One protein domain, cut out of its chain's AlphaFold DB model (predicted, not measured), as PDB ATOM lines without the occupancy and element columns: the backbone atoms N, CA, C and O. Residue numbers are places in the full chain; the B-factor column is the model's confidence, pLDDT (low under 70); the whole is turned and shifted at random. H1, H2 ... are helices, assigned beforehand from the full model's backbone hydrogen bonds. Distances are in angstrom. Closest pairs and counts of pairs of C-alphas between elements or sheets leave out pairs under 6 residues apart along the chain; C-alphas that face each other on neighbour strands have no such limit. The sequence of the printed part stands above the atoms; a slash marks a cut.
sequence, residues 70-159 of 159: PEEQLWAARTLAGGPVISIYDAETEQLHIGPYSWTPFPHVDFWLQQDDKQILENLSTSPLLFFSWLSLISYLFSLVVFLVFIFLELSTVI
ATOM      1  N   PRO A  70       4.444  -9.141  17.973       85.50
ATOM      2  CA  PRO A  70       5.895  -9.253  17.947       85.50
ATOM      3  C   PRO A  70       6.358 -10.528  17.231       85.50
ATOM      4  O   PRO A  70       5.676 -11.553  17.249       85.50
ATOM      5  N   GLU A  71       7.562 -10.473  16.654       84.19
ATOM      6  CA  GLU A  71       8.250 -11.633  16.068       84.19
ATOM      7  C   GLU A  71       7.447 -12.365  14.967       84.19
ATOM      8  O   GLU A  71       7.573 -13.577  14.789       84.19
ATOM      9  N   GLU A  72       6.614 -11.648  14.199       85.44
ATOM     10  CA  GLU A  72       5.756 -12.233  13.148       85.44
ATOM     11  C   GLU A  72       6.542 -13.132  12.176       85.44
ATOM     12  O   GLU A  72       6.100 -14.233  11.834       85.44
ATOM     13  N   GLN A  73       7.726 -12.682  11.749       83.06
ATOM     14  CA  GLN A  73       8.578 -13.429  10.821       83.06
ATOM     15  C   GLN A  73       9.085 -14.737  11.431       83.06
ATOM     16  O   GLN A  73       9.089 -15.758  10.748       83.06
ATOM     17  N   LEU A  74       9.437 -14.740  12.718       85.44
ATOM     18  CA  LEU A  74       9.867 -15.936  13.439       85.44
ATOM     19  C   LEU A  74       8.744 -16.972  13.527       85.44
ATOM     20  O   LEU A  74       8.959 -18.156  13.250       85.44
ATOM     21  N   TRP A  75       7.531 -16.527  13.854       84.81
ATOM     22  CA  TRP A  75       6.348 -17.385  13.910       84.81
ATOM     23  C   TRP A  75       6.036 -18.026  12.563       84.81
ATOM     24  O   TRP A  75       5.827 -19.239  12.474       84.81
ATOM     25  N   ALA A  76       6.036 -17.220  11.508       85.25
ATOM     26  CA  ALA A  76       5.738 -17.691  10.171       85.25
ATOM     27  C   ALA A  76       6.850 -18.586   9.603       85.25
ATOM     28  O   ALA A  76       6.545 -19.607   8.989       85.25
ATOM     29  N   ALA A  77       8.119 -18.281   9.884       85.12
ATOM     30  CA  ALA A  77       9.258 -19.126   9.535       85.12
ATOM     31  C   ALA A  77       9.177 -20.500  10.216       85.12
ATOM     32  O   ALA A  77       9.346 -21.522   9.553       85.12
ATOM     33  N   ARG A  78       8.824 -20.548  11.507       87.69
ATOM     34  CA  ARG A  78       8.611 -21.803  12.248       87.69
ATOM     35  C   ARG A  78       7.525 -22.664  11.606       87.69
ATOM     36  O   ARG A  78       7.694 -23.874  11.469       87.69
ATOM     37  N   THR A  79       6.404 -22.054  11.221       86.75
ATOM     38  CA  THR A  79       5.310 -22.759  10.540       86.75
ATOM     39  C   THR A  79       5.728 -23.232   9.150       86.75
ATOM     40  O   THR A  79       5.450 -24.375   8.797       86.75
ATOM     41  N   LEU A  80       6.438 -22.398   8.383       85.62
ATOM     42  CA  LEU A  80       6.942 -22.749   7.054       85.62
ATOM     43  C   LEU A  80       7.968 -23.892   7.109       85.62
ATOM     44  O   LEU A  80       7.948 -24.778   6.260       85.62
ATOM     45  N   ALA A  81       8.808 -23.921   8.144       84.94
ATOM     46  CA  ALA A  81       9.757 -24.999   8.414       84.94
ATOM     47  C   ALA A  81       9.095 -26.291   8.945       84.94
ATOM     48  O   ALA A  81       9.792 -27.257   9.250       84.94
ATOM     49  N   GLY A  82       7.761 -26.335   9.055       84.62
ATOM     50  CA  GLY A  82       7.010 -27.533   9.439       84.62
ATOM     51  C   GLY A  82       6.829 -27.729  10.946       84.62
ATOM     52  O   GLY A  82       6.536 -28.839  11.390       84.62
ATOM     53  N   GLY A  83       6.993 -26.678  11.754       84.44
ATOM     54  CA  GLY A  83       6.762 -26.747  13.195       84.44
ATOM     55  C   GLY A  83       5.312 -27.131  13.553       84.44
ATOM     56  O   GLY A  83       4.372 -26.689  12.887       84.44
ATOM     57  N   PRO A  84       5.083 -27.908  14.632       86.50
ATOM     58  CA  PRO A  84       3.741 -28.341  15.029       86.50
ATOM     59  C   PRO A  84       2.887 -27.178  15.562       86.50
ATOM     60  O   PRO A  84       3.395 -26.097  15.864       86.50
ATOM     61  N   VAL A  85       1.582 -27.393  15.734       85.69
ATOM     62  CA  VAL A  85       0.697 -26.433  16.423       85.69
ATOM     63  C   VAL A  85       1.091 -26.337  17.903       85.69
ATOM     64  O   VAL A  85       1.272 -27.368  18.549       85.69
ATOM     65  N   ILE A  86       1.210 -25.118  18.443       88.69
ATOM     66  CA  ILE A  86       1.611 -24.861  19.839       88.69
ATOM     67  C   ILE A  86       0.696 -23.832  20.518       88.69
ATOM     68  O   ILE A  86       0.060 -23.028  19.838       88.69
ATOM     69  N   SER A  87       0.632 -23.863  21.854       88.31
ATOM     70  CA  SER A  87       0.014 -22.801  22.663       88.31
ATOM     71  C   SER A  87       1.035 -21.693  22.902       88.31
ATOM     72  O   SER A  87       2.179 -22.000  23.223       88.31
ATOM     73  N   ILE A  88       0.632 -20.433  22.729       90.50
ATOM     74  CA  ILE A  88       1.563 -19.288  22.695       90.50
ATOM     75  C   ILE A  88       1.359 -18.306  23.848       90.50
ATOM     76  O   ILE A  88       2.195 -17.441  24.065       90.50
ATOM     77  N   TYR A  89       0.245 -18.413  24.565       90.69
ATOM     78  CA  TYR A  89      -0.139 -17.477  25.612       90.69
ATOM     79  C   TYR A  89      -0.504 -18.247  26.873       90.69
ATOM     80  O   TYR A  89      -1.249 -19.230  26.802       90.69
ATOM     81  N   ASP A  90       0.028 -17.792  27.999       90.06
ATOM     82  CA  ASP A  90      -0.366 -18.226  29.328       90.06
ATOM     83  C   ASP A  90      -1.269 -17.157  29.948       90.06
ATOM     84  O   ASP A  90      -0.869 -16.010  30.146       90.06
ATOM     85  N   ALA A  91      -2.513 -17.540  30.225       89.00
ATOM     86  CA  ALA A  91      -3.504 -16.640  30.793       89.00
ATOM     87  C   ALA A  91      -3.369 -16.478  32.314       89.00
ATOM     88  O   ALA A  91      -3.910 -15.516  32.845       89.00
ATOM     89  N   GLU A  92      -2.679 -17.384  33.018       88.94
ATOM     90  CA  GLU A  92      -2.463 -17.250  34.465       88.94
ATOM     91  C   GLU A  92      -1.404 -16.192  34.765       88.94
ATOM     92  O   GLU A  92      -1.570 -15.370  35.665       88.94
ATOM     93  N   THR A  93      -0.317 -16.203  33.994       92.00
ATOM     94  CA  THR A  93       0.777 -15.231  34.119       92.00
ATOM     95  C   THR A  93       0.602 -14.007  33.219       92.00
ATOM     96  O   THR A  93       1.353 -13.042  33.348       92.00
ATOM     97  N   GLU A  94      -0.391 -14.039  32.327       92.75
ATOM     98  CA  GLU A  94      -0.659 -13.041  31.286       92.75
ATOM     99  C   GLU A  94       0.517 -12.828  30.311       92.75
ATOM    100  O   GLU A  94       0.700 -11.739  29.760       92.75
ATOM    101  N   GLN A  95       1.321 -13.868  30.067       92.75
ATOM    102  CA  GLN A  95       2.540 -13.783  29.262       92.75
ATOM    103  C   GLN A  95       2.407 -14.443  27.888       92.75
ATOM    104  O   GLN A  95       1.860 -15.535  27.725       92.75
ATOM    105  N   LEU A  96       2.978 -13.779  26.880       90.25
ATOM    106  CA  LEU A  96       3.216 -14.363  25.564       90.25
ATOM    107  C   LEU A  96       4.544 -15.131  25.589       90.25
ATOM    108  O   LEU A  96       5.600 -14.549  25.831       90.25
ATOM    109  N   HIS A  97       4.497 -16.427  25.304       88.44
ATOM    110  CA  HIS A  97       5.671 -17.289  25.249       88.44
ATOM    111  C   HIS A  97       6.151 -17.459  23.810       88.44
ATOM    112  O   HIS A  97       5.516 -18.129  22.987       88.44
ATOM    113  N   ILE A  98       7.308 -16.864  23.523       85.75
ATOM    114  CA  ILE A  98       8.010 -17.008  22.251       85.75
ATOM    115  C   ILE A  98       9.269 -17.837  22.496       85.75
ATOM    116  O   ILE A  98      10.166 -17.431  23.230       85.75
ATOM    117  N   GLY A  99       9.335 -18.999  21.855       82.38
ATOM    118  CA  GLY A  99      10.482 -19.895  21.913       82.38
ATOM    119  C   GLY A  99      10.655 -20.663  23.236       82.38
ATOM    120  O   GLY A  99       9.798 -20.611  24.119       82.38
ATOM    121  N   PRO A 100      11.764 -21.417  23.358       83.94
ATOM    122  CA  PRO A 100      12.771 -21.629  22.316       83.94
ATOM    123  C   PRO A 100      12.225 -22.481  21.158       83.94
ATOM    124  O   PRO A 100      11.511 -23.460  21.374       83.94
ATOM    125  N   TYR A 101      12.558 -22.108  19.919       82.00
ATOM    126  CA  TYR A 101      12.230 -22.898  18.731       82.00
ATOM    127  C   TYR A 101      13.480 -23.558  18.171       82.00
ATOM    128  O   TYR A 101      14.554 -22.966  18.147       82.00
ATOM    129  N   SER A 102      13.309 -24.779  17.681       78.19
ATOM    130  CA  SER A 102      14.303 -25.487  16.893       78.19
ATOM    131  C   SER A 102      13.641 -25.991  15.619       78.19
ATOM    132  O   SER A 102      12.493 -26.444  15.624       78.19
ATOM    133  N   TRP A 103      14.359 -25.887  14.510       78.50
ATOM    134  CA  TRP A 103      13.943 -26.446  13.236       78.50
ATOM    135  C   TRP A 103      15.172 -26.876  12.449       78.50
ATOM    136  O   TRP A 103      16.284 -26.390  12.664       78.50
ATOM    137  N   THR A 104      14.969 -27.809  11.528       78.81
ATOM    138  CA  THR A 104      15.988 -28.179  10.548       78.81
ATOM    139  C   THR A 104      16.051 -27.136   9.434       78.81
ATOM    140  O   THR A 104      15.039 -26.485   9.164       78.81
ATOM    141  N   PRO A 105      17.196 -26.993   8.749       80.75
ATOM    142  CA  PRO A 105      17.345 -26.032   7.662       80.75
ATOM    143  C   PRO A 105      16.265 -26.227   6.598       80.75
ATOM    144  O   PRO A 105      15.934 -27.363   6.245       80.75
ATOM    145  N   PHE A 106      15.715 -25.123   6.092       82.56
ATOM    146  CA  PHE A 106      14.678 -25.185   5.069       82.56
ATOM    147  C   PHE A 106      15.262 -25.778   3.772       82.56
ATOM    148  O   PHE A 106      16.262 -25.257   3.266       82.56
ATOM    149  N   PRO A 107      14.689 -26.868   3.223       84.06
ATOM    150  CA  PRO A 107      15.271 -27.544   2.070       84.06
ATOM    151  C   PRO A 107      15.365 -26.633   0.842       84.06
ATOM    152  O   PRO A 107      14.391 -25.986   0.462       84.06
ATOM    153  N   HIS A 108      16.528 -26.644   0.183       86.81
ATOM    154  CA  HIS A 108      16.766 -25.940  -1.084       86.81
ATOM    155  C   HIS A 108      16.436 -24.438  -1.037       86.81
ATOM    156  O   HIS A 108      15.899 -23.881  -1.989       86.81
ATOM    157  N   VAL A 109      16.757 -23.771   0.073       83.19
ATOM    158  CA  VAL A 109      16.444 -22.350   0.276       83.19
ATOM    159  C   VAL A 109      16.983 -21.445  -0.846       83.19
ATOM    160  O   VAL A 109      16.250 -20.598  -1.351       83.19
ATOM    161  N   ASP A 110      18.202 -21.705  -1.328       84.81
ATOM    162  CA  ASP A 110      18.826 -20.946  -2.423       84.81
ATOM    163  C   ASP A 110      18.075 -21.095  -3.751       84.81
ATOM    164  O   ASP A 110      17.993 -20.151  -4.534       84.81
ATOM    165  N   PHE A 111      17.498 -22.275  -3.999       88.25
ATOM    166  CA  PHE A 111      16.681 -22.519  -5.185       88.25
ATOM    167  C   PHE A 111      15.419 -21.657  -5.148       88.25
ATOM    168  O   PHE A 111      15.105 -21.008  -6.145       88.25
ATOM    169  N   TRP A 112      14.728 -21.607  -4.002       85.50
ATOM    170  CA  TRP A 112      13.490 -20.838  -3.836       85.50
ATOM    171  C   TRP A 112      13.698 -19.328  -3.974       85.50
ATOM    172  O   TRP A 112      12.841 -18.658  -4.545       85.50
ATOM    173  N   LEU A 113      14.844 -18.802  -3.530       84.62
ATOM    174  CA  LEU A 113      15.197 -17.384  -3.683       84.62
ATOM    175  C   LEU A 113      15.395 -16.950  -5.144       84.62
ATOM    176  O   LEU A 113      15.322 -15.761  -5.439       84.62
ATOM    177  N   GLN A 114      15.659 -17.895  -6.047       87.94
ATOM    178  CA  GLN A 114      15.896 -17.634  -7.470       87.94
ATOM    179  C   GLN A 114      14.658 -17.877  -8.345       87.94
ATOM    180  O   GLN A 114      14.720 -17.660  -9.555       87.94
ATOM    181  N   GLN A 115      13.555 -18.364  -7.767       87.62
ATOM    182  CA  GLN A 115      12.344 -18.676  -8.523       87.62
ATOM    183  C   GLN A 115      11.534 -17.422  -8.858       87.62
ATOM    184  O   GLN A 115      11.573 -16.424  -8.141       87.62
ATOM    185  N   ASP A 116      10.762 -17.503  -9.942       88.44
ATOM    186  CA  ASP A 116       9.786 -16.471 -10.266       88.44
ATOM    187  C   ASP A 116       8.561 -16.521  -9.332       88.44
ATOM    188  O   ASP A 116       8.249 -17.527  -8.683       88.44
ATOM    189  N   ASP A 117       7.837 -15.408  -9.299       84.44
ATOM    190  CA  ASP A 117       6.605 -15.205  -8.538       84.44
ATOM    191  C   ASP A 117       5.578 -16.331  -8.727       84.44
ATOM    192  O   ASP A 117       4.892 -16.740  -7.784       84.44
ATOM    193  N   LYS A 118       5.475 -16.864  -9.950       83.75
ATOM    194  CA  LYS A 118       4.514 -17.911 -10.294       83.75
ATOM    195  C   LYS A 118       4.906 -19.241  -9.650       83.75
ATOM    196  O   LYS A 118       4.057 -19.884  -9.036       83.75
ATOM    197  N   GLN A 119       6.174 -19.631  -9.747       85.62
ATOM    198  CA  GLN A 119       6.711 -20.842  -9.131       85.62
ATOM    199  C   GLN A 119       6.619 -20.782  -7.606       85.62
ATOM    200  O   GLN A 119       6.252 -21.776  -6.974       85.62
ATOM    201  N   ILE A 120       6.894 -19.622  -7.007       84.00
ATOM    202  CA  ILE A 120       6.753 -19.414  -5.561       84.00
ATOM    203  C   ILE A 120       5.296 -19.627  -5.139       84.00
ATOM    204  O   ILE A 120       5.026 -20.395  -4.215       84.00
ATOM    205  N   LEU A 121       4.337 -19.011  -5.833       79.56
ATOM    206  CA  LEU A 121       2.922 -19.143  -5.491       79.56
ATOM    207  C   LEU A 121       2.384 -20.558  -5.704       79.56
ATOM    208  O   LEU A 121       1.678 -21.077  -4.842       79.56
ATOM    209  N   GLU A 122       2.681 -21.196  -6.833       83.56
ATOM    210  CA  GLU A 122       2.115 -22.510  -7.162       83.56
ATOM    211  C   GLU A 122       2.576 -23.614  -6.199       83.56
ATOM    212  O   GLU A 122       1.789 -24.527  -5.900       83.56
ATOM    213  N   ASN A 123       3.810 -23.499  -5.693       85.38
ATOM    214  CA  ASN A 123       4.453 -24.515  -4.863       85.38
ATOM    215  C   ASN A 123       4.423 -24.207  -3.358       85.38
ATOM    216  O   ASN A 123       4.281 -25.137  -2.566       85.38
ATOM    217  N   LEU A 124       4.534 -22.937  -2.948       84.62
ATOM    218  CA  LEU A 124       4.546 -22.552  -1.526       84.62
ATOM    219  C   LEU A 124       3.175 -22.087  -1.011       84.62
ATOM    220  O   LEU A 124       2.993 -21.956   0.198       84.62
ATOM    221  N   SER A 125       2.188 -21.878  -1.893       79.62
ATOM    222  CA  SER A 125       0.802 -21.603  -1.500       79.62
ATOM    223  C   SER A 125      -0.113 -22.803  -1.728       79.62
ATOM    224  O   SER A 125      -0.041 -23.536  -2.719       79.62
ATOM    225  N   THR A 126      -1.073 -22.972  -0.823       77.50
ATOM    226  CA  THR A 126      -2.136 -23.966  -0.986       77.50
ATOM    227  C   THR A 126      -3.162 -23.540  -2.037       77.50
ATOM    228  O   THR A 126      -3.819 -24.411  -2.603       77.50
ATOM    229  N   SER A 127      -3.281 -22.235  -2.325       72.75
ATOM    230  CA  SER A 127      -4.333 -21.644  -3.170       72.75
ATOM    231  C   SER A 127      -3.823 -20.441  -3.988       72.75
ATOM    232  O   SER A 127      -4.163 -19.299  -3.679       72.75
ATOM    233  N   PRO A 128      -3.021 -20.660  -5.046       66.25
ATOM    234  CA  PRO A 128      -2.287 -19.594  -5.744       66.25
ATOM    235  C   PRO A 128      -3.165 -18.515  -6.404       66.25
ATOM    236  O   PRO A 128      -2.724 -17.384  -6.557       66.25
ATOM    237  N   LEU A 129      -4.414 -18.827  -6.768       64.25
ATOM    238  CA  LEU A 129      -5.278 -17.938  -7.564       64.25
ATOM    239  C   LEU A 129      -6.150 -16.968  -6.745       64.25
ATOM    240  O   LEU A 129      -6.865 -16.159  -7.331       64.25
ATOM    241  N   LEU A 130      -6.148 -17.057  -5.410       58.28
ATOM    242  CA  LEU A 130      -7.156 -16.400  -4.558       58.28
ATOM    243  C   LEU A 130      -6.637 -15.306  -3.635       58.28
ATOM    244  O   LEU A 130      -7.411 -14.722  -2.874       58.28
ATOM    245  N   PHE A 131      -5.347 -15.000  -3.691       57.94
ATOM    246  CA  PHE A 131      -4.783 -13.967  -2.839       57.94
ATOM    247  C   PHE A 131      -5.010 -12.587  -3.460       57.94
ATOM    248  O   PHE A 131      -4.455 -12.236  -4.496       57.94
ATOM    249  N   PHE A 132      -5.863 -11.804  -2.790       48.50
ATOM    250  CA  PHE A 132      -6.403 -10.505  -3.220       48.50
ATOM    251  C   PHE A 132      -5.344  -9.385  -3.345       48.50
ATOM    252  O   PHE A 132      -5.651  -8.271  -3.757       48.50
ATOM    253  N   SER A 133      -4.081  -9.680  -3.033       55.31
ATOM    254  CA  SER A 133      -2.919  -8.860  -3.375       55.31
ATOM    255  C   SER A 133      -1.737  -9.789  -3.637       55.31
ATOM    256  O   SER A 133      -1.068 -10.262  -2.714       55.31
ATOM    257  N   TRP A 134      -1.515 -10.081  -4.920       53.62
ATOM    258  CA  TRP A 134      -0.413 -10.915  -5.407       53.62
ATOM    259  C   TRP A 134       0.938 -10.417  -4.880       53.62
ATOM    260  O   TRP A 134       1.770 -11.210  -4.454       53.62
ATOM    261  N   LEU A 135       1.104  -9.096  -4.793       58.59
ATOM    262  CA  LEU A 135       2.338  -8.463  -4.340       58.59
ATOM    263  C   LEU A 135       2.609  -8.710  -2.849       58.59
ATOM    264  O   LEU A 135       3.728  -9.053  -2.485       58.59
ATOM    265  N   SER A 136       1.604  -8.613  -1.971       70.94
ATOM    266  CA  SER A 136       1.859  -8.714  -0.526       70.94
ATOM    267  C   SER A 136       2.202 -10.128  -0.059       70.94
ATOM    268  O   SER A 136       3.009 -10.276   0.853       70.94
ATOM    269  N   LEU A 137       1.611 -11.172  -0.658       72.88
ATOM    270  CA  LEU A 137       1.911 -12.551  -0.252       72.88
ATOM    271  C   LEU A 137       3.295 -12.983  -0.732       72.88
ATOM    272  O   LEU A 137       4.026 -13.613   0.024       72.88
ATOM    273  N   ILE A 138       3.658 -12.645  -1.967       75.31
ATOM    274  CA  ILE A 138       4.964 -13.011  -2.521       75.31
ATOM    275  C   ILE A 138       6.067 -12.291  -1.760       75.31
ATOM    276  O   ILE A 138       6.999 -12.942  -1.296       75.31
ATOM    277  N   SER A 139       5.927 -10.978  -1.538       78.38
ATOM    278  CA  SER A 139       6.877 -10.228  -0.714       78.38
ATOM    279  C   SER A 139       6.997 -10.815   0.693       78.38
ATOM    280  O   SER A 139       8.100 -10.903   1.226       78.38
ATOM    281  N   TYR A 140       5.887 -11.274   1.278       82.62
ATOM    282  CA  TYR A 140       5.897 -11.930   2.580       82.62
ATOM    283  C   TYR A 140       6.622 -13.283   2.552       82.62
ATOM    284  O   TYR A 140       7.533 -13.494   3.345       82.62
ATOM    285  N   LEU A 141       6.287 -14.180   1.617       81.12
ATOM    286  CA  LEU A 141       6.948 -15.482   1.474       81.12
ATOM    287  C   LEU A 141       8.446 -15.326   1.203       81.12
ATOM    288  O   LEU A 141       9.253 -15.994   1.843       81.12
ATOM    289  N   PHE A 142       8.824 -14.403   0.319       82.75
ATOM    290  CA  PHE A 142      10.224 -14.098   0.044       82.75
ATOM    291  C   PHE A 142      10.940 -13.602   1.305       82.75
ATOM    292  O   PHE A 142      12.009 -14.103   1.645       82.75
ATOM    293  N   SER A 143      10.317 -12.687   2.057       83.31
ATOM    294  CA  SER A 143      10.854 -12.217   3.335       83.31
ATOM    295  C   SER A 143      11.067 -13.353   4.340       83.31
ATOM    296  O   SER A 143      12.045 -13.314   5.080       83.31
ATOM    297  N   LEU A 144      10.190 -14.363   4.379       83.25
ATOM    298  CA  LEU A 144      10.348 -15.519   5.269       83.25
ATOM    299  C   LEU A 144      11.493 -16.432   4.844       83.25
ATOM    300  O   LEU A 144      12.247 -16.899   5.695       83.25
ATOM    301  N   VAL A 145      11.638 -16.679   3.541       80.62
ATOM    302  CA  VAL A 145      12.745 -17.480   3.004       80.62
ATOM    303  C   VAL A 145      14.080 -16.793   3.314       80.62
ATOM    304  O   VAL A 145      14.992 -17.444   3.815       80.62
ATOM    305  N   VAL A 146      14.175 -15.472   3.124       80.19
ATOM    306  CA  VAL A 146      15.361 -14.681   3.502       80.19
ATOM    307  C   VAL A 146      15.627 -14.751   5.009       80.19
ATOM    308  O   VAL A 146      16.766 -14.964   5.422       80.19
ATOM    309  N   PHE A 147      14.590 -14.618   5.838       82.06
ATOM    310  CA  PHE A 147      14.718 -14.705   7.294       82.06
ATOM    311  C   PHE A 147      15.243 -16.078   7.753       82.06
ATOM    312  O   PHE A 147      16.119 -16.154   8.614       82.06
ATOM    313  N   LEU A 148      14.776 -17.167   7.131       78.31
ATOM    314  CA  LEU A 148      15.271 -18.525   7.386       78.31
ATOM    315  C   LEU A 148      16.754 -18.693   7.017       78.31
ATOM    316  O   LEU A 148      17.480 -19.364   7.750       78.31
ATOM    317  N   VAL A 149      17.216 -18.072   5.923       75.88
ATOM    318  CA  VAL A 149      18.648 -18.043   5.566       75.88
ATOM    319  C   VAL A 149      19.455 -17.280   6.610       75.88
ATOM    320  O   VAL A 149      20.490 -17.771   7.053       75.88
ATOM    321  N   PHE A 150      18.983 -16.101   7.022       71.50
ATOM    322  CA  PHE A 150      19.702 -15.239   7.960       71.50
ATOM    323  C   PHE A 150      19.917 -15.922   9.317       71.50
ATOM    324  O   PHE A 150      21.053 -16.005   9.777       71.50
ATOM    325  N   ILE A 151      18.867 -16.518   9.897       68.44
ATOM    326  CA  ILE A 151      18.980 -17.275  11.156       68.44
ATOM    327  C   ILE A 151      19.935 -18.461  11.012       68.44
ATOM    328  O   ILE A 151      20.729 -18.730  11.914       68.44
ATOM    329  N   PHE A 152      19.870 -19.192   9.896       59.22
ATOM    330  CA  PHE A 152      20.745 -20.342   9.700       59.22
ATOM    331  C   PHE A 152      22.219 -19.926   9.598       59.22
ATOM    332  O   PHE A 152      23.079 -20.583  10.186       59.22
ATOM    333  N   LEU A 153      22.516 -18.820   8.911       60.12
ATOM    334  CA  LEU A 153      23.872 -18.281   8.811       60.12
ATOM    335  C   LEU A 153      24.381 -17.755  10.159       60.12
ATOM    336  O   LEU A 153      25.500 -18.098  10.533       60.12
ATOM    337  N   GLU A 154      23.566 -17.013  10.917       57.53
ATOM    338  CA  GLU A 154      23.942 -16.513  12.249       57.53
ATOM    339  C   GLU A 154      24.235 -17.650  13.236       57.53
ATOM    340  O   GLU A 154      25.258 -17.621  13.923       57.53
ATOM    341  N   LEU A 155      23.397 -18.692  13.261       51.97
ATOM    342  CA  LEU A 155      23.612 -19.867  14.113       51.97
ATOM    343  C   LEU A 155      24.835 -20.695  13.682       51.97
ATOM    344  O   LEU A 155      25.459 -21.334  14.526       51.97
ATOM    345  N   SER A 156      25.207 -20.661  12.397       48.12
ATOM    346  CA  SER A 156      26.396 -21.354  11.875       48.12
ATOM    347  C   SER A 156      27.705 -20.620  12.187       48.12
ATOM    348  O   SER A 156      28.757 -21.249  12.222       48.12
ATOM    349  N   THR A 157      27.664 -19.306  12.427       44.97
ATOM    350  CA  THR A 157      28.832 -18.502  12.841       44.97
ATOM    351  C   THR A 157      29.130 -18.539  14.343       44.97
ATOM    352  O   THR A 157      30.145 -17.989  14.768       44.97
ATOM    353  N   VAL A 158      28.269 -19.169  15.150       42.56
ATOM    354  CA  VAL A 158      28.390 -19.240  16.621       42.56
ATOM    355  C   VAL A 158      28.868 -20.629  17.105       42.56
ATOM    356  O   VAL A 158      28.912 -20.882  18.307       42.56
ATOM    357  N   ILE A 159      29.285 -21.522  16.195       39.62
ATOM    358  CA  ILE A 159      29.868 -22.843  16.513       39.62
ATOM    359  C   ILE A 159      31.323 -22.915  16.051       39.62
ATOM    360  O   ILE A 159      31.593 -22.528  14.892       39.62
TER     361      ILE A 159
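AT A GLANCE: This is residues 70 to 159 of the 159 residues of an uncharacterized protein of Rhinopithecus bieti (UniProt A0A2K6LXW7). One long helix, H4, makes a loose backbone for the domain, with the short helix H1 crossing it and H2 packed on it; H3 meets it at residue 138. Between H1 and H2 a long loop, residues 81 to 108, swings out, and its tip at residues 90 to 95 sticks out, as do residues 153 to 159. The printed part has 90 residues, with four named helices, H1 to H4 in order, and no named strand; the class is all helix, and the helices hold 45 residues. The whole is only just loose, close to compact, with a radius of gyration of 15.1 A, and flat, spanning 44 by 37 by 19 A.

HOW THE PARTS SIT: H1, residues 72 to 80, touches residues 143 to 148 of H4, residues 134 to 156, about perpendicular at 86 degrees; the closest C-alphas, of Ala 77 and Leu 144, are 5.7 A apart. H2, residues 109 to 113, is apart from H1 and touches H4, the closest C-alphas being those of Val 109 and Val 145, 6.7 A. H3, residues 117 to 124, only just touches H4, with 3 pairs of C-alphas within 8 A, the closest those of Asp 117 and Ile 138, 6.6 A. H3 and H4 run the same way at a steep tilt of 67 degrees. H1 and H3 are apart. In H1, H2, H3 and H4 every O i to N i+4 pair is within hydrogen-bond range.

IN THESE COORDINATES: H1 begins at C-alpha 72, (5.756, -12.233, 13.148), and is 12.2 A long. H2 is 6.5 A and H3 10.4 A long. H4 is 33.6 A long and ends at C-alpha 156, (26.396, -21.354, 11.875).

THE WHOLE: The C-alphas farthest apart, of Glu 92 and Asp 116, are 46.4 A apart. The printed part has no cut; the link from H1 to H2 is long. The pLDDT is under 70 at residues 128 to 135 and 151 to 159.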